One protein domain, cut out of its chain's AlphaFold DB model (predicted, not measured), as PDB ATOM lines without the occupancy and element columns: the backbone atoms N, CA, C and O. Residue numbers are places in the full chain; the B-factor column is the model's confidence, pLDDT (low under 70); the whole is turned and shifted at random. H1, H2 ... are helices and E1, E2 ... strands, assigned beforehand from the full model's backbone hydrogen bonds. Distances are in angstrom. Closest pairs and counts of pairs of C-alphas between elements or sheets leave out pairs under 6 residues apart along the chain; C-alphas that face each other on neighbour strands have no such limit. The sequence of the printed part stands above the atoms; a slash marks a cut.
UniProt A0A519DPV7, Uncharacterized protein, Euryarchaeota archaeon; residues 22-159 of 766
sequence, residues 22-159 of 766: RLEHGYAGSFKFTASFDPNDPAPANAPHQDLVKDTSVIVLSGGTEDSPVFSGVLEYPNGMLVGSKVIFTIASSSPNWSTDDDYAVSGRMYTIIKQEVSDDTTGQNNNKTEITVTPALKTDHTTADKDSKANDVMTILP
ATOM      1  N   ARG A  22      88.528  23.558 -58.381       91.94
ATOM      2  CA  ARG A  22      89.946  23.314 -58.094       91.94
ATOM      3  C   ARG A  22      90.558  24.472 -57.305       91.94
ATOM      4  O   ARG A  22      90.612  25.609 -57.780       91.94
ATOM      5  N   LEU A  23      91.034  24.156 -56.102       92.38
ATOM      6  CA  LEU A  23      91.523  25.079 -55.080       92.38
ATOM      7  C   LEU A  23      93.002  24.777 -54.784       92.38
ATOM      8  O   LEU A  23      93.343  23.763 -54.178       92.38
ATOM      9  N   GLU A  24      93.898  25.652 -55.235       90.56
ATOM     10  CA  GLU A  24      95.355  25.458 -55.155       90.56
ATOM     11  C   GLU A  24      95.946  26.276 -54.004       90.56
ATOM     12  O   GLU A  24      95.620  27.452 -53.852       90.56
ATOM     13  N   HIS A  25      96.825  25.698 -53.184       90.88
ATOM     14  CA  HIS A  25      97.424  26.437 -52.072       90.88
ATOM     15  C   HIS A  25      98.086  27.743 -52.541       90.88
ATOM     16  O   HIS A  25      98.896  27.755 -53.469       90.88
ATOM     17  N   GLY A  26      97.782  28.841 -51.849       86.06
ATOM     18  CA  GLY A  26      98.288  30.173 -52.160       86.06
ATOM     19  C   GLY A  26      97.550  30.888 -53.295       86.06
ATOM     20  O   GLY A  26      97.938  32.015 -53.615       86.06
ATOM     21  N   TYR A  27      96.486  30.314 -53.882       83.94
ATOM     22  CA  TYR A  27      95.635  31.076 -54.802       83.94
ATOM     23  C   TYR A  27      95.054  32.310 -54.090       83.94
ATOM     24  O   TYR A  27      94.913  32.335 -52.860       83.94
ATOM     25  N   ALA A  28      94.817  33.379 -54.859       73.62
ATOM     26  CA  ALA A  28      94.451  34.693 -54.322       73.62
ATOM     27  C   ALA A  28      95.414  35.182 -53.204       73.62
ATOM     28  O   ALA A  28      95.029  35.851 -52.243       73.62
ATOM     29  N   GLY A  29      96.691  34.784 -53.298       76.25
ATOM     30  CA  GLY A  29      97.788  35.176 -52.409       76.25
ATOM     31  C   GLY A  29      97.711  34.669 -50.965       76.25
ATOM     32  O   GLY A  29      98.588  35.011 -50.171       76.25
ATOM     33  N   SER A  30      96.680  33.903 -50.589       86.56
ATOM     34  CA  SER A  30      96.407  33.599 -49.175       86.56
ATOM     35  C   SER A  30      95.638  32.305 -48.894       86.56
ATOM     36  O   SER A  30      95.605  31.889 -47.735       86.56
ATOM     37  N   PHE A  31      95.016  31.672 -49.896       91.88
ATOM     38  CA  PHE A  31      94.187  30.492 -49.658       91.88
ATOM     39  C   PHE A  31      94.989  29.301 -49.117       91.88
ATOM     40  O   PHE A  31      96.061  28.969 -49.627       91.88
ATOM     41  N   LYS A  32      94.421  28.595 -48.138       91.88
ATOM     42  CA  LYS A  32      94.879  27.272 -47.705       91.88
ATOM     43  C   LYS A  32      93.717  26.421 -47.187       91.88
ATOM     44  O   LYS A  32      92.848  26.907 -46.458       91.88
ATOM     45  N   PHE A  33      93.769  25.126 -47.488       91.81
ATOM     46  CA  PHE A  33      93.001  24.093 -46.791       91.81
ATOM     47  C   PHE A  33      93.832  23.497 -45.644       91.81
ATOM     48  O   PHE A  33      95.061  23.430 -45.738       91.81
ATOM     49  N   THR A  34      93.167  23.109 -44.555       89.25
ATOM     50  CA  THR A  34      93.792  22.714 -43.280       89.25
ATOM     51  C   THR A  34      93.085  21.499 -42.680       89.25
ATOM     52  O   THR A  34      91.870  21.539 -42.504       89.25
ATOM     53  N   ALA A  35      93.818  20.448 -42.301       86.75
ATOM     54  CA  ALA A  35      93.241  19.309 -41.578       86.75
ATOM     55  C   ALA A  35      92.963  19.688 -40.112       86.75
ATOM     56  O   ALA A  35      93.886  20.013 -39.364       86.75
ATOM     57  N   SER A  36      91.702  19.653 -39.684       77.19
ATOM     58  CA  SER A  36      91.258  20.086 -38.355       77.19
ATOM     59  C   SER A  36      90.517  18.985 -37.601       77.19
ATOM     60  O   SER A  36      90.030  18.016 -38.178       77.19
ATOM     61  N   PHE A  37      90.393  19.175 -36.290       68.12
ATOM     62  CA  PHE A  37      89.341  18.551 -35.498       68.12
ATOM     63  C   PHE A  37      88.011  19.332 -35.670       68.12
ATOM     64  O   PHE A  37      88.053  20.508 -36.037       68.12
ATOM     65  N   ASP A  38      86.863  18.693 -35.404       59.00
ATOM     66  CA  ASP A  38      85.517  19.308 -35.352       59.00
ATOM     67  C   ASP A  38      85.408  20.266 -34.145       59.00
ATOM     68  O   ASP A  38      85.386  19.791 -33.007       59.00
ATOM     69  N   PRO A  39      85.340  21.598 -34.327       50.44
ATOM     70  CA  PRO A  39      85.401  22.545 -33.209       50.44
ATOM     71  C   PRO A  39      84.222  22.420 -32.226       50.44
ATOM     72  O   PRO A  39      84.319  22.907 -31.098       50.44
ATOM     73  N   ASN A  40      83.132  21.748 -32.613       48.75
ATOM     74  CA  ASN A  40      81.935  21.587 -31.787       48.75
ATOM     75  C   ASN A  40      82.058  20.484 -30.718       48.75
ATOM     76  O   ASN A  40      81.220  20.412 -29.816       48.75
ATOM     77  N   ASP A  41      83.100  19.652 -30.775       52.16
ATOM     78  CA  ASP A  41      83.492  18.746 -29.691       52.16
ATOM     79  C   ASP A  41      84.886  19.186 -29.185       52.16
ATOM     80  O   ASP A  41      85.881  19.011 -29.886       52.16
ATOM     81  N   PRO A  42      85.009  19.843 -28.013       49.06
ATOM     82  CA  PRO A  42      86.257  20.479 -27.586       49.06
ATOM     83  C   PRO A  42      87.301  19.438 -27.166       49.06
ATOM     84  O   PRO A  42      87.496  19.134 -25.983       49.06
ATOM     85  N   ALA A  43      87.995  18.892 -28.157       48.75
ATOM     86  CA  ALA A  43      88.987  17.860 -27.961       48.75
ATOM     87  C   ALA A  43      90.245  18.415 -27.255       48.75
ATOM     88  O   ALA A  43      90.628  19.573 -27.453       48.75
ATOM     89  N   PRO A  44      90.927  17.616 -26.410       54.69
ATOM     90  CA  PRO A  44      92.178  18.043 -25.791       54.69
ATOM     91  C   PRO A  44      93.228  18.353 -26.866       54.69
ATOM     92  O   PRO A  44      93.231  17.733 -27.923       54.69
ATOM     93  N   ALA A  45      94.170  19.252 -26.565       50.69
ATOM     94  CA  ALA A  45      95.115  19.864 -27.516       50.69
ATOM     95  C   ALA A  45      96.103  18.923 -28.263       50.69
ATOM     96  O   ALA A  45      97.063  19.404 -28.850       50.69
ATOM     97  N   ASN A  46      95.904  17.601 -28.210       54.00
ATOM     98  CA  ASN A  46      96.635  16.575 -28.963       54.00
ATOM     99  C   ASN A  46      95.687  15.447 -29.453       54.00
ATOM    100  O   ASN A  46      96.088  14.285 -29.507       54.00
ATOM    101  N   ALA A  47      94.404  15.738 -29.692       57.06
ATOM    102  CA  ALA A  47      93.416  14.754 -30.141       57.06
ATOM    103  C   ALA A  47      93.444  14.562 -31.668       57.06
ATOM    104  O   ALA A  47      93.606  15.553 -32.380       57.06
ATOM    105  N   PRO A  48      93.271  13.324 -32.171       62.53
ATOM    106  CA  PRO A  48      93.465  13.006 -33.581       62.53
ATOM    107  C   PRO A  48      92.557  13.830 -34.498       62.53
ATOM    108  O   PRO A  48      91.345  13.834 -34.305       62.53
ATOM    109  N   HIS A  49      93.116  14.468 -35.534       70.94
ATOM    110  CA  HIS A  49      92.327  15.213 -36.544       70.94
ATOM    111  C   HIS A  49      91.551  14.267 -37.495       70.94
ATOM    112  O   HIS A  49      90.840  14.696 -38.403       70.94
ATOM    113  N   GLN A  50      91.684  12.961 -37.262       78.38
ATOM    114  CA  GLN A  50      90.935  11.871 -37.868       78.38
ATOM    115  C   GLN A  50      90.103  11.156 -36.789       78.38
ATOM    116  O   GLN A  50      90.635  10.677 -35.786       78.38
ATOM    117  N   ASP A  51      88.797  11.014 -37.001       78.62
ATOM    118  CA  ASP A  51      87.960  10.143 -36.177       78.62
ATOM    119  C   ASP A  51      87.949   8.744 -36.806       78.62
ATOM    120  O   ASP A  51      87.174   8.459 -37.716       78.62
ATOM    121  N   LEU A  52      88.820   7.859 -36.316       80.69
ATOM    122  CA  LEU A  52      88.919   6.467 -36.779       80.69
ATOM    123  C   LEU A  52      87.741   5.575 -36.336       80.69
ATOM    124  O   LEU A  52      87.670   4.419 -36.749       80.69
ATOM    125  N   VAL A  53      86.845   6.063 -35.469       78.94
ATOM    126  CA  VAL A  53      85.644   5.327 -35.034       78.94
ATOM    127  C   VAL A  53      84.463   5.660 -35.940       78.94
ATOM    128  O   VAL A  53      83.700   4.765 -36.301       78.94
ATOM    129  N   LYS A  54      84.328   6.935 -36.324       77.50
ATOM    130  CA  LYS A  54      83.369   7.386 -37.340       77.50
ATOM    131  C   LYS A  54      83.880   7.195 -38.771       77.50
ATOM    132  O   LYS A  54      83.059   7.214 -39.672       77.50
ATOM    133  N   ASP A  55      85.181   6.988 -38.974       86.00
ATOM    134  CA  ASP A  55      85.862   6.973 -40.281       86.00
ATOM    135  C   ASP A  55      85.692   8.299 -41.051       86.00
ATOM    136  O   ASP A  55      85.256   8.340 -42.205       86.00
ATOM    137  N   THR A  56      85.994   9.409 -40.361       86.25
ATOM    138  CA  THR A  56      85.819  10.779 -40.871       86.25
ATOM    139  C   THR A  56      87.000  11.702 -40.566       86.25
ATOM    140  O   THR A  56      87.748  11.490 -39.610       86.25
ATOM    141  N   SER A  57      87.154  12.784 -41.327       87.50
ATOM    142  CA  SER A  57      88.106  13.877 -41.039       87.50
ATOM    143  C   SER A  57      87.513  15.231 -41.438       87.50
ATOM    144  O   SER A  57      86.670  15.269 -42.332       87.50
ATOM    145  N   VAL A  58      87.921  16.324 -40.784       86.94
ATOM    146  CA  VAL A  58      87.395  17.680 -41.051       86.94
ATOM    147  C   VAL A  58      88.461  18.535 -41.725       86.94
ATOM    148  O   VAL A  58      89.596  18.615 -41.258       86.94
ATOM    149  N   ILE A  59      88.095  19.192 -42.822       90.88
ATOM    150  CA  ILE A  59      88.944  20.130 -43.555       90.88
ATOM    151  C   ILE A  59      88.376  21.536 -43.393       90.88
ATOM    152  O   ILE A  59      87.201  21.761 -43.671       90.88
ATOM    153  N   VAL A  60      89.209  22.483 -42.970       90.50
ATOM    154  CA  VAL A  60      88.844  23.893 -42.785       90.50
ATOM    155  C   VAL A  60      89.508  24.727 -43.870       90.50
ATOM    156  O   VAL A  60      90.704  24.563 -44.143       90.50
ATOM    157  N   LEU A  61      88.746  25.635 -44.469       92.62
ATOM    158  CA  LEU A  61      89.232  26.568 -45.483       92.62
ATOM    159  C   LEU A  61      89.581  27.925 -44.855       92.62
ATOM    160  O   LEU A  61      89.004  28.341 -43.853       92.62
ATOM    161  N   SER A  62      90.580  28.618 -45.401       90.31
ATOM    162  CA  SER A  62      90.968  29.955 -44.932       90.31
ATOM    163  C   SER A  62      91.708  30.747 -46.006       90.31
ATOM    164  O   SER A  62      92.320  30.156 -46.893       90.31
ATOM    165  N   GLY A  63      91.671  32.078 -45.901       89.75
ATOM    166  CA  GLY A  63      92.211  32.984 -46.919       89.75
ATOM    167  C   GLY A  63      91.269  33.137 -48.114       89.75
ATOM    168  O   GLY A  63      90.065  32.926 -47.981       89.75
ATOM    169  N   GLY A  64      91.831  33.506 -49.264       87.12
ATOM    170  CA  GLY A  64      91.073  33.831 -50.472       87.12
ATOM    171  C   GLY A  64      90.614  35.295 -50.526       87.12
ATOM    172  O   GLY A  64      90.786  36.046 -49.560       87.12
ATOM    173  N   THR A  65      90.078  35.720 -51.669       87.25
ATOM    174  CA  THR A  65      89.656  37.108 -51.946       87.25
ATOM    175  C   THR A  65      88.235  37.160 -52.498       87.25
ATOM    176  O   THR A  65      87.691  36.137 -52.896       87.25
ATOM    177  N   GLU A  66      87.668  38.365 -52.536       83.62
ATOM    178  CA  GLU A  66      86.452  38.697 -53.290       83.62
ATOM    179  C   GLU A  66      86.589  38.253 -54.767       83.62
ATOM    180  O   GLU A  66      87.715  38.155 -55.277       83.62
ATOM    181  N   ASP A  67      85.461  37.943 -55.419       79.69
ATOM    182  CA  ASP A  67      85.356  37.400 -56.789       79.69
ATOM    183  C   ASP A  67      86.154  36.094 -57.047       79.69
ATOM    184  O   ASP A  67      86.512  35.766 -58.187       79.69
ATOM    185  N   SER A  68      86.458  35.325 -55.994       88.06
ATOM    186  CA  SER A  68      87.206  34.065 -56.073       88.06
ATOM    187  C   SER A  68      86.551  32.996 -55.198       88.06
ATOM    188  O   SER A  68      86.148  33.353 -54.100       88.06
ATOM    189  N   PRO A  69      86.577  31.693 -55.566       92.25
ATOM    190  CA  PRO A  69      85.690  30.662 -54.996       92.25
ATOM    191  C   PRO A  69      85.643  30.508 -53.465       92.25
ATOM    192  O   PRO A  69      84.783  29.802 -52.941       92.25
ATOM    193  N   VAL A  70      86.611  31.085 -52.750       93.19
ATOM    194  CA  VAL A  70      86.619  31.184 -51.292       93.19
ATOM    195  C   VAL A  70      86.940  32.630 -50.941       93.19
ATOM    196  O   VAL A  70      88.033  33.107 -51.248       93.19
ATOM    197  N   PHE A  71      86.038  33.287 -50.220       90.81
ATOM    198  CA  PHE A  71      86.219  34.630 -49.692       90.81
ATOM    199  C   PHE A  71      86.390  34.580 -48.169       90.81
ATOM    200  O   PHE A  71      85.537  34.088 -47.432       90.81
ATOM    201  N   SER A  72      87.529  35.065 -47.661       89.38
ATOM    202  CA  SER A  72      87.844  35.107 -46.220       89.38
ATOM    203  C   SER A  72      87.744  33.753 -45.472       89.38
ATOM    204  O   SER A  72      87.650  33.722 -44.242       89.38
ATOM    205  N   GLY A  73      87.832  32.625 -46.180       89.69
ATOM    206  CA  GLY A  73      87.662  31.267 -45.645       89.69
ATOM    207  C   GLY A  73      86.260  30.671 -45.794       89.69
ATOM    208  O   GLY A  73      86.086  29.494 -45.479       89.69
ATOM    209  N   VAL A  74      85.288  31.430 -46.303       91.88
ATOM    210  CA  VAL A  74      83.967  30.930 -46.705       91.88
ATOM    211  C   VAL A  74      84.020  30.538 -48.179       91.88
ATOM    212  O   VAL A  74      84.345  31.357 -49.027       91.88
ATOM    213  N   LEU A  75      83.738  29.273 -48.476       93.94
ATOM    214  CA  LEU A  75      83.543  28.753 -49.827       93.94
ATOM    215  C   LEU A  75      82.157  29.168 -50.324       93.94
ATOM    216  O   LEU A  75      81.172  28.938 -49.623       93.94
ATOM    217  N   GLU A  76      82.080  29.720 -51.531       93.06
ATOM    218  CA  GLU A  76      80.868  30.330 -52.110       93.06
ATOM    219  C   GLU A  76      79.893  29.276 -52.680       93.06
ATOM    220  O   GLU A  76      79.395  29.369 -53.798       93.06
ATOM    221  N   TYR A  77      79.632  28.232 -51.890       93.94
ATOM    222  CA  TYR A  77      78.588  27.238 -52.123       93.94
ATOM    223  C   TYR A  77      77.566  27.272 -50.976       93.94
ATOM    224  O   TYR A  77      77.979  27.322 -49.811       93.94
ATOM    225  N   PRO A  78      76.256  27.112 -51.259       92.69
ATOM    226  CA  PRO A  78      75.224  27.039 -50.229       92.69
ATOM    227  C   PRO A  78      75.510  25.952 -49.190       92.69
ATOM    228  O   PRO A  78      76.109  24.915 -49.494       92.69
ATOM    229  N   ASN A  79      75.079  26.173 -47.954       90.00
ATOM    230  CA  ASN A  79      75.353  25.298 -46.822       90.00
ATOM    231  C   ASN A  79      74.712  23.911 -47.043       90.00
ATOM    232  O   ASN A  79      73.515  23.798 -47.294       90.00
ATOM    233  N   GLY A  80      75.510  22.842 -46.987       89.06
ATOM    234  CA  GLY A  80      75.091  21.474 -47.302       89.06
ATOM    235  C   GLY A  80      74.975  21.135 -48.799       89.06
ATOM    236  O   GLY A  80      74.670  19.984 -49.131       89.06
ATOM    237  N   MET A  81      75.237  22.072 -49.722       92.75
ATOM    238  CA  MET A  81      75.140  21.825 -51.169       92.75
ATOM    239  C   MET A  81      76.144  20.776 -51.657       92.75
ATOM    240  O   MET A  81      75.822  20.004 -52.553       92.75
ATOM    241  N   LEU A  82      77.331  20.691 -51.055       92.56
ATOM    242  CA  LEU A  82      78.397  19.778 -51.496       92.56
ATOM    243  C   LEU A  82      78.299  18.363 -50.904       92.56
ATOM    244  O   LEU A  82      79.111  17.494 -51.217       92.56
ATOM    245  N   VAL A  83      77.301  18.091 -50.060       90.88
ATOM    246  CA  VAL A  83      77.115  16.776 -49.430       90.88
ATOM    247  C   VAL A  83      76.835  15.705 -50.491       90.88
ATOM    248  O   VAL A  83      75.923  15.842 -51.303       90.88
ATOM    249  N   GLY A  84      77.623  14.632 -50.483       87.69
ATOM    250  CA  GLY A  84      77.632  13.552 -51.470       87.69
ATOM    251  C   GLY A  84      78.596  13.758 -52.650       87.69
ATOM    252  O   GLY A  84      78.885  12.786 -53.350       87.69
ATOM    253  N   SER A  85      79.140  14.966 -52.846       90.69
ATOM    254  CA  SER A  85      80.178  15.225 -53.852       90.69
ATOM    255  C   SER A  85      81.519  14.604 -53.442       90.69
ATOM    256  O   SER A  85      81.777  14.339 -52.264       90.69
ATOM    257  N   LYS A  86      82.396  14.356 -54.419       91.38
ATOM    258  CA  LYS A  86      83.725  13.766 -54.185       91.38
ATOM    259  C   LYS A  86      84.814  14.825 -54.186       91.38
ATOM    260  O   LYS A  86      84.801  15.714 -55.030       91.38
ATOM    261  N   VAL A  87      85.790  14.666 -53.301       93.25
ATOM    262  CA  VAL A  87      87.002  15.485 -53.238       93.25
ATOM    263  C   VAL A  87      88.248  14.611 -53.352       93.25
ATOM    264  O   VAL A  87      88.298  13.492 -52.832       93.25
ATOM    265  N   ILE A  88      89.251  15.132 -54.052       94.06
ATOM    266  CA  ILE A  88      90.602  14.584 -54.142       94.06
ATOM    267  C   ILE A  88      91.614  15.620 -53.657       94.06
ATOM    268  O   ILE A  88      91.399  16.827 -53.791       94.06
ATOM    269  N   PHE A  89      92.730  15.132 -53.123       93.56
ATOM    270  CA  PHE A  89      93.889  15.946 -52.779       93.56
ATOM    271  C   PHE A  89      95.064  15.511 -53.651       93.56
ATOM    272  O   PHE A  89      95.312  14.315 -53.794       93.56
ATOM    273  N   THR A  90      95.780  16.477 -54.218       92.88
ATOM    274  CA  THR A  90      97.024  16.249 -54.960       92.88
ATOM    275  C   THR A  90      98.150  16.921 -54.191       92.88
ATOM    276  O   THR A  90      98.145  18.143 -54.032       92.88
ATOM    277  N   ILE A  91      99.094  16.136 -53.674       90.19
ATOM    278  CA  ILE A  91     100.118  16.610 -52.729       90.19
ATOM    279  C   ILE A  91     101.466  16.726 -53.452       90.19
ATOM    280  O   ILE A  91     102.295  15.818 -53.417       90.19
ATOM    281  N   ALA A  92     101.674  17.850 -54.146       85.50
ATOM    282  CA  ALA A  92     102.854  18.091 -54.983       85.50
ATOM    283  C   ALA A  92     103.893  19.048 -54.356       85.50
ATOM    284  O   ALA A  92     104.859  19.449 -55.018       85.50
ATOM    285  N   SER A  93     103.728  19.440 -53.088       82.25
ATOM    286  CA  SER A  93     104.738  20.227 -52.373       82.25
ATOM    287  C   SER A  93     106.026  19.427 -52.106       82.25
ATOM    288  O   SER A  93     106.022  18.227 -51.847       82.25
ATOM    289  N   SER A  94     107.181  20.101 -52.141       82.94
ATOM    290  CA  SER A  94     108.507  19.465 -51.986       82.94
ATOM    291  C   SER A  94     108.873  19.079 -50.543       82.94
ATOM    292  O   SER A  94     109.906  18.455 -50.299       82.94
ATOM    293  N   SER A  95     108.039  19.462 -49.577       84.69
ATOM    294  CA  SER A  95     108.146  19.113 -48.159       84.69
ATOM    295  C   SER A  95     106.729  19.050 -47.579       84.69
ATOM    296  O   SER A  95     106.328  19.968 -46.855       84.69
ATOM    297  N   PRO A  96     105.940  18.029 -47.953       83.00
ATOM    298  CA  PRO A  96     104.513  18.015 -47.691       83.00
ATOM    299  C   PRO A  96     104.206  17.832 -46.206       83.00
ATOM    300  O   PRO A  96     104.930  17.161 -45.470       83.00
ATOM    301  N   ASN A  97     103.125  18.479 -45.776       84.31
ATOM    302  CA  ASN A  97     102.548  18.320 -44.441       84.31
ATOM    303  C   ASN A  97     101.575  17.136 -44.377       84.31
ATOM    304  O   ASN A  97     101.407  16.516 -43.330       84.31
ATOM    305  N   TRP A  98     100.938  16.839 -45.508       85.94
ATOM    306  CA  TRP A  98     100.014  15.732 -45.718       85.94
ATOM    307  C   TRP A  98     100.772  14.515 -46.262       85.94
ATOM    308  O   TRP A  98     101.827  14.660 -46.882       85.94
ATOM    309  N   SER A  99     100.272  13.302 -46.017       83.25
ATOM    310  CA  SER A  99     100.942  12.092 -46.507       83.25
ATOM    311  C   SER A  99     100.706  11.862 -47.994       83.25
ATOM    312  O   SER A  99      99.612  12.070 -48.512       83.25
ATOM    313  N   THR A 100     101.706  11.279 -48.650       82.81
ATOM    314  CA  THR A 100     101.588  10.707 -49.997       82.81
ATOM    315  C   THR A 100     100.587   9.546 -50.073       82.81
ATOM    316  O   THR A 100     100.169   9.174 -51.159       82.81
ATOM    317  N   ASP A 101     100.180   8.956 -48.941       85.44
ATOM    318  CA  ASP A 101      99.089   7.967 -48.903       85.44
ATOM    319  C   ASP A 101      97.696   8.597 -49.089       85.44
ATOM    320  O   ASP A 101      96.755   7.868 -49.407       85.44
ATOM    321  N   ASP A 102      97.560   9.904 -48.836       86.69
ATOM    322  CA  ASP A 102      96.334  10.691 -49.028       86.69
ATOM    323  C   ASP A 102      96.335  11.435 -50.384       86.69
ATOM    324  O   ASP A 102      95.321  12.005 -50.785       86.69
ATOM    325  N   ASP A 103      97.453  11.382 -51.119       90.44
ATOM    326  CA  ASP A 103      97.591  11.904 -52.479       90.44
ATOM    327  C   ASP A 103      96.888  10.992 -53.496       90.44
ATOM    328  O   ASP A 103      97.187   9.793 -53.611       90.44
ATOM    329  N   TYR A 104      95.972  11.567 -54.272       91.31
ATOM    330  CA  TYR A 104      95.257  10.888 -55.348       91.31
ATOM    331  C   TYR A 104      96.207  10.346 -56.422       91.31
ATOM    332  O   TYR A 104      95.991   9.236 -56.912       91.31
ATOM    333  N   ALA A 105      97.292  11.062 -56.742       88.19
ATOM    334  CA  ALA A 105      98.237  10.648 -57.783       88.19
ATOM    335  C   ALA A 105      99.021   9.369 -57.419       88.19
ATOM    336  O   ALA A 105      99.445   8.627 -58.306       88.19
ATOM    337  N   VAL A 106      99.195   9.091 -56.123       87.94
ATOM    338  CA  VAL A 106      99.930   7.921 -55.609       87.94
ATOM    339  C   VAL A 106      98.987   6.783 -55.221       87.94
ATOM    340  O   VAL A 106      99.266   5.617 -55.501       87.94
ATOM    341  N   SER A 107      97.879   7.106 -54.552       87.75
ATOM    342  CA  SER A 107      97.004   6.123 -53.900       87.75
ATOM    343  C   SER A 107      95.663   5.893 -54.609       87.75
ATOM    344  O   SER A 107      94.960   4.936 -54.279       87.75
ATOM    345  N   GLY A 108      95.280   6.771 -55.543       88.31
ATOM    346  CA  GLY A 108      93.960   6.780 -56.180       88.31
ATOM    347  C   GLY A 108      92.799   7.095 -55.229       88.31
ATOM    348  O   GLY A 108      91.640   6.859 -55.583       88.31
ATOM    349  N   ARG A 109      93.070   7.579 -54.007       88.00
ATOM    350  CA  ARG A 109      92.033   7.821 -52.997       88.00
ATOM    351  C   ARG A 109      91.171   9.030 -53.324       88.00
ATOM    352  O   ARG A 109      91.659  10.132 -53.542       88.00
ATOM    353  N   MET A 110      89.866   8.804 -53.274       90.06
ATOM    354  CA  MET A 110      88.837   9.833 -53.340       90.06
ATOM    355  C   MET A 110      88.039   9.790 -52.043       90.06
ATOM    356  O   MET A 110      87.727   8.703 -51.551       90.06
ATOM    357  N   TYR A 111      87.665  10.956 -51.537       90.75
ATOM    358  CA  TYR A 111      86.875  11.098 -50.322       90.75
ATOM    359  C   TYR A 111      85.484  11.623 -50.685       90.75
ATOM    360  O   TYR A 111      85.328  12.393 -51.633       90.75
ATOM    361  N   THR A 112      84.458  11.201 -49.951       90.19
ATOM    362  CA  THR A 112      83.082  11.694 -50.114       90.19
ATOM    363  C   THR A 112      82.812  12.757 -49.060       90.19
ATOM    364  O   THR A 112      83.041  12.517 -47.874       90.19
ATOM    365  N   ILE A 113      82.318  13.920 -49.480       91.00
ATOM    366  CA  ILE A 113      81.870  14.979 -48.576       91.00
ATOM    367  C   ILE A 113      80.565  14.525 -47.922       91.00
ATOM    368  O   ILE A 113      79.606  14.175 -48.603       91.00
ATOM    369  N   ILE A 114      80.525  14.529 -46.597       87.75
ATOM    370  CA  ILE A 114      79.374  14.098 -45.784       87.75
ATOM    371  C   ILE A 114      78.770  15.246 -44.977       87.75
ATOM    372  O   ILE A 114      77.610  15.185 -44.582       87.75
ATOM    373  N   LYS A 115      79.534  16.317 -44.764       87.62
ATOM    374  CA  LYS A 115      79.055  17.567 -44.181       87.62
ATOM    375  C   LYS A 115      79.817  18.716 -44.830       87.62
ATOM    376  O   LYS A 115      81.018  18.590 -45.051       87.62
ATOM    377  N   GLN A 116      79.126  19.804 -45.125       90.81
ATOM    378  CA  GLN A 116      79.728  21.080 -45.490       90.81
ATOM    379  C   GLN A 116      78.879  22.160 -44.836       90.81
ATOM    380  O   GLN A 116      77.694  22.244 -45.137       90.81
ATOM    381  N   GLU A 117      79.475  22.945 -43.948       87.25
ATOM    382  CA  GLU A 117      78.818  24.047 -43.239       87.25
ATOM    383  C   GLU A 117      79.793  25.216 -43.063       87.25
ATOM    384  O   GLU A 117      81.002  25.048 -43.229       87.25
ATOM    385  N   VAL A 118      79.283  26.399 -42.723       87.75
ATOM    386  CA  VAL A 118      80.111  27.494 -42.201       87.75
ATOM    387  C   VAL A 118      80.033  27.455 -40.676       87.75
ATOM    388  O   VAL A 118      78.945  27.372 -40.110       87.75
ATOM    389  N   SER A 119      81.189  27.453 -40.015       79.19
ATOM    390  CA  SER A 119      81.301  27.215 -38.573       79.19
ATOM    391  C   SER A 119      81.013  28.475 -37.751       79.19
ATOM    392  O   SER A 119      81.730  29.467 -37.882       79.19
ATOM    393  N   ASP A 120      80.031  28.413 -36.846       72.44
ATOM    394  CA  ASP A 120      79.802  29.391 -35.762       72.44
ATOM    395  C   ASP A 120      80.579  28.959 -34.498       72.44
ATOM    396  O   ASP A 120      80.035  28.650 -33.432       72.44
ATOM    397  N   ASP A 121      81.901  28.827 -34.645       68.25
ATOM    398  CA  ASP A 121      82.784  28.402 -33.561       68.25
ATOM    399  C   ASP A 121      82.938  29.513 -32.511       68.25
ATOM    400  O   ASP A 121      83.784  30.410 -32.610       68.25
ATOM    401  N   THR A 122      82.165  29.389 -31.432       59.72
ATOM    402  CA  THR A 122      82.224  30.267 -30.249       59.72
ATOM    403  C   THR A 122      83.599  30.342 -29.560       59.72
ATOM    404  O   THR A 122      83.815  31.242 -28.744       59.72
ATOM    405  N   THR A 123      84.548  29.444 -29.867       60.97
ATOM    406  CA  THR A 123      85.941  29.512 -29.383       60.97
ATOM    407  C   THR A 123      86.853  30.374 -30.267       60.97
ATOM    408  O   THR A 123      87.954  30.731 -29.842       60.97
ATOM    409  N   GLY A 124      86.384  30.775 -31.454       64.88
ATOM    410  CA  GLY A 124      87.034  31.739 -32.344       64.88
ATOM    411  C   GLY A 124      88.195  31.194 -33.182       64.88
ATOM    412  O   GLY A 124      88.944  31.986 -33.753       64.88
ATOM    413  N   GLN A 125      88.375  29.875 -33.264       64.56
ATOM    414  CA  GLN A 125      89.425  29.238 -34.066       64.56
ATOM    415  C   GLN A 125      88.998  29.101 -35.531       64.56
ATOM    416  O   GLN A 125      89.758  29.475 -36.433       64.56
ATOM    417  N   ASN A 126      87.773  28.624 -35.766       72.88
ATOM    418  CA  ASN A 126      87.215  28.357 -37.096       72.88
ATOM    419  C   ASN A 126      86.009  29.241 -37.452       72.88
ATOM    420  O   ASN A 126      85.438  29.065 -38.522       72.88
ATOM    421  N   ASN A 127      85.668  30.218 -36.603       80.88
ATOM    422  CA  ASN A 127      84.490  31.067 -36.786       80.88
ATOM    423  C   ASN A 127      84.437  31.741 -38.171       80.88
ATOM    424  O   ASN A 127      85.438  32.317 -38.613       80.88
ATOM    425  N   ASN A 128      83.263  31.691 -38.805       84.69
ATOM    426  CA  ASN A 128      82.972  32.160 -40.159       84.69
ATOM    427  C   ASN A 128      83.945  31.611 -41.225       84.69
ATOM    428  O   ASN A 128      84.504  32.354 -42.034       84.69
ATOM    429  N   LYS A 129      84.179  30.294 -41.200       88.38
ATOM    430  CA  LYS A 129      84.917  29.549 -42.235       88.38
ATOM    431  C   LYS A 129      84.153  28.299 -42.630       88.38
ATOM    432  O   LYS A 129      83.460  27.713 -41.801       88.38
ATOM    433  N   THR A 130      84.329  27.857 -43.869       91.81
ATOM    434  CA  THR A 130      83.751  26.596 -44.329       91.81
ATOM    435  C   THR A 130      84.523  25.400 -43.779       91.81
ATOM    436  O   THR A 130      85.744  25.297 -43.935       91.81
ATOM    437  N   GLU A 131      83.777  24.472 -43.189       90.44
ATOM    438  CA  GLU A 131      84.238  23.173 -42.716       90.44
ATOM    439  C   GLU A 131      83.619  22.074 -43.575       90.44
ATOM    440  O   GLU A 131      82.407  22.033 -43.791       90.44
ATOM    441  N   ILE A 132      84.465  21.184 -44.091       91.75
ATOM    442  CA  ILE A 132      84.087  20.065 -44.950       91.75
ATOM    443  C   ILE A 132      84.497  18.778 -44.244       91.75
ATOM    444  O   ILE A 132      85.685  18.473 -44.119       91.75
ATOM    445  N   THR A 133      83.514  18.002 -43.798       88.94
ATOM    446  CA  THR A 133      83.749  16.668 -43.242       88.94
ATOM    447  C   THR A 133      83.739  15.651 -44.373       88.94
ATOM    448  O   THR A 133      82.801  15.603 -45.175       88.94
ATOM    449  N   VAL A 134      84.774  14.814 -44.422       89.38
ATOM    450  CA  VAL A 134      84.986  13.798 -45.457       89.38
ATOM    451  C   VAL A 134      85.039  12.384 -44.874       89.38
ATOM    452  O   VAL A 134      85.358  12.208 -43.698       89.38
ATOM    453  N   THR A 135      84.728  11.380 -45.698       87.75
ATOM    454  CA  THR A 135      84.861   9.942 -45.392       87.75
ATOM    455  C   THR A 135      85.413   9.185 -46.619       87.75
ATOM    456  O   THR A 135      85.058   9.559 -47.745       87.75
ATOM    457  N   PRO A 136      86.258   8.141 -46.479       87.69
ATOM    458  CA  PRO A 136      86.902   7.648 -45.251       87.69
ATOM    459  C   PRO A 136      87.744   8.707 -44.526       87.69
ATOM    460  O   PRO A 136      87.932   9.812 -45.034       87.69
ATOM    461  N   ALA A 137      88.267   8.389 -43.345       86.44
ATOM    462  CA  ALA A 137      89.234   9.261 -42.689       86.44
ATOM    463  C   ALA A 137      90.502   9.435 -43.551       86.44
ATOM    464  O   ALA A 137      90.890   8.542 -44.316       86.44
ATOM    465  N   LEU A 138      91.186  10.573 -43.385       86.44
ATOM    466  CA  LEU A 138      92.566  10.725 -43.848       86.44
ATOM    467  C   LEU A 138      93.434   9.600 -43.258       86.44
ATOM    468  O   LEU A 138      93.129   9.023 -42.214       86.44
ATOM    469  N   LYS A 139      94.524   9.249 -43.938       83.81
ATOM    470  CA  LYS A 139      95.477   8.240 -43.460       83.81
ATOM    471  C   LYS A 139      96.328   8.759 -42.308       83.81
ATOM    472  O   LYS A 139      96.867   7.962 -41.532       83.81
ATOM    473  N   THR A 140      96.513  10.072 -42.292       75.25
ATOM    474  CA  THR A 140      97.511  10.778 -41.505       75.25
ATOM    475  C   THR A 140      96.844  11.501 -40.358       75.25
ATOM    476  O   THR A 140      95.993  12.363 -40.564       75.25
ATOM    477  N   ASP A 141      97.285  11.208 -39.138       73.62
ATOM    478  CA  ASP A 141      96.896  12.026 -38.004       73.62
ATOM    479  C   ASP A 141      97.753  13.298 -37.943       73.62
ATOM    480  O   ASP A 141      98.956  13.244 -37.682       73.62
ATOM    481  N   HIS A 142      97.120  14.449 -38.161       72.75
ATOM    482  CA  HIS A 142      97.756  15.768 -38.142       72.75
ATOM    483  C   HIS A 142      97.916  16.370 -36.727       72.75
ATOM    484  O   HIS A 142      98.207  17.556 -36.595       72.75
ATOM    485  N   THR A 143      97.783  15.575 -35.658       68.38
ATOM    486  CA  THR A 143      97.937  16.014 -34.251       68.38
ATOM    487  C   THR A 143      99.262  16.664 -33.888       68.38
ATOM    488  O   THR A 143      99.316  17.475 -32.967       68.38
ATOM    489  N   THR A 144     100.352  16.237 -34.524       59.03
ATOM    490  CA  THR A 144     101.726  16.587 -34.108       59.03
ATOM    491  C   THR A 144     102.572  17.176 -35.234       59.03
ATOM    492  O   THR A 144     103.741  17.501 -35.024       59.03
ATOM    493  N   ALA A 145     101.977  17.338 -36.415       63.06
ATOM    494  CA  ALA A 145     102.585  17.940 -37.590       63.06
ATOM    495  C   ALA A 145     101.916  19.285 -37.902       63.06
ATOM    496  O   ALA A 145     100.853  19.612 -37.376       63.06
ATOM    497  N   ASP A 146     102.541  20.064 -38.780       72.25
ATOM    498  CA  ASP A 146     101.852  21.185 -39.407       72.25
ATOM    499  C   ASP A 146     100.672  20.639 -40.240       72.25
ATOM    500  O   ASP A 146     100.768  19.594 -40.888       72.25
ATOM    501  N   LYS A 147      99.521  21.298 -40.120       83.06
ATOM    502  CA  LYS A 147      98.213  20.823 -40.597       83.06
ATOM    503  C   LYS A 147      97.732  21.539 -41.856       83.06
ATOM    504  O   LYS A 147      96.772  21.102 -42.496       83.06
ATOM    505  N   ASP A 148      98.405  22.628 -42.201       87.75
ATOM    506  CA  ASP A 148      98.111  23.432 -43.372       87.75
ATOM    507  C   ASP A 148      98.636  22.739 -44.641       87.75
ATOM    508  O   ASP A 148      99.689  22.096 -44.636       87.75
ATOM    509  N   SER A 149      97.920  22.901 -45.750       90.75
ATOM    510  CA  SER A 149      98.466  22.704 -47.101       90.75
ATOM    511  C   SER A 149      99.697  23.589 -47.350       90.75
ATOM    512  O   SER A 149      99.889  24.606 -46.680       90.75
ATOM    513  N   LYS A 150     100.523  23.224 -48.334       90.38
ATOM    514  CA  LYS A 150     101.711  23.972 -48.773       90.38
ATOM    515  C   LYS A 150     101.682  24.246 -50.275       90.38
ATOM    516  O   LYS A 150     100.891  23.672 -51.010       90.38
ATOM    517  N   ALA A 151     102.568  25.127 -50.742       88.94
ATOM    518  CA  ALA A 151     102.682  25.484 -52.158       88.94
ATOM    519  C   ALA A 151     102.781  24.244 -53.067       88.94
ATOM    520  O   ALA A 151     103.600  23.361 -52.812       88.94
ATOM    521  N   ASN A 152     101.976  24.238 -54.134       87.62
ATOM    522  CA  ASN A 152     101.696  23.127 -55.058       87.62
ATOM    523  C   ASN A 152     100.728  22.041 -54.547       87.62
ATOM    524  O   ASN A 152     100.349  21.186 -55.342       87.62
ATOM    525  N   ASP A 153     100.293  22.051 -53.285       92.69
ATOM    526  CA  ASP A 153      99.214  21.161 -52.842       92.69
ATOM    527  C   ASP A 153      97.859  21.690 -53.346       92.69
ATOM    528  O   ASP A 153      97.584  22.896 -53.309       92.69
ATOM    529  N   VAL A 154      96.997  20.786 -53.812       92.50
ATOM    530  CA  VAL A 154      95.718  21.114 -54.455       92.50
ATOM    531  C   VAL A 154      94.587  20.287 -53.856       92.50
ATOM    532  O   VAL A 154      94.726  19.082 -53.661       92.50
ATOM    533  N   MET A 155      93.451  20.933 -53.613       94.19
ATOM    534  CA  MET A 155      92.176  20.300 -53.295       94.19
ATOM    535  C   MET A 155      91.241  20.472 -54.497       94.19
ATOM    536  O   MET A 155      90.977  21.600 -54.915       94.19
ATOM    537  N   THR A 156      90.716  19.375 -55.042       93.81
ATOM    538  CA  THR A 156      89.777  19.416 -56.175       93.81
ATOM    539  C   THR A 156      88.494  18.685 -55.815       93.81
ATOM    540  O   THR A 156      88.512  17.493 -55.510       93.81
ATOM    541  N   ILE A 157      87.367  19.391 -55.874       94.75
ATOM    542  CA  ILE A 157      86.027  18.804 -55.807       94.75
ATOM    543  C   ILE A 157      85.630  18.424 -57.232       94.75
ATOM    544  O   ILE A 157      85.698  19.257 -58.136       94.75
ATOM    545  N   LEU A 158      85.269  17.159 -57.441       92.38
ATOM    546  CA  LEU A 158      85.029  16.604 -58.772       92.38
ATOM    547  C   LEU A 158      83.711  17.124 -59.388       92.38
ATOM    548  O   LEU A 158      82.762  17.375 -58.635       92.38
ATOM    549  N   PRO A 159      83.617  17.227 -60.733       90.00
ATOM    550  CA  PRO A 159      82.463  17.827 -61.407       90.00
ATOM    551  C   PRO A 159      81.130  17.137 -61.114       90.00
ATOM    552  O   PRO A 159      80.169  17.787 -60.723       90.00
TER     553      PRO A 159
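AT A GLANCE: This is residues 22 to 159 of the 766 residues of an uncharacterized protein of Euryarchaeota archaeon (UniProt A0A519DPV7). With little regular structure around it, one curled sheet makes part of a barrel, a folded sheet whose two leaves, E1 E7 E4 and E6 E3 E2, face each other across the hinge E5. The 138 printed residues, with 44 in named elements, run E1 E2 E3 E4 H1 E5 E6 E7: mostly strand, antiparallel, ordered E1 E7 E4 E5 E6 E3 E2. It is compact, radius of gyration of the C-alphas 13.8 A, spanning 33 by 31 by 28 A.

IN THESE COORDINATES: Find C-alpha 22 at (89.946, 23.314, -58.094), where E1, residues 22 to 24, begins. Next come E2, 32 to 36, 12.3 A; E3, 56 to 62, 20.3 A; E4, 86 to 91, 16.7 A; H1, 104 to 107; E5, 111 to 118, 19.5 A; E6, 130 to 135, 16.7 A; and E7, 153 to 157, ending at (86.027, 18.804, -55.807).

HOW THE PARTS SIT: From edge strand E1, look within hydrogen-bond range for N 23 and O 155 of E7, 2.8 A; N 88 of E4 and O 156, 2.9 A; N 87 and O 111 of E5, 2.9 A. E5 bends by 61 degrees at residue 114. Hairpin E5 and E6 has N 131 and O 117, 2.8 A; E6 and E3, N 59 and O 132, 2.8 A; hairpin E2 and E3, N 36 and O 58, 2.8 A. H1 only grazes the sheet with residues 104 to 106, and is too short for an O i to N i+4 pair.

THE WHOLE: The printed part has no cut; E3 to E4 is a long link of 23 residues. Look for pLDDT under 70 at residues 37 to 48, 121 to 125 and 143 to 145.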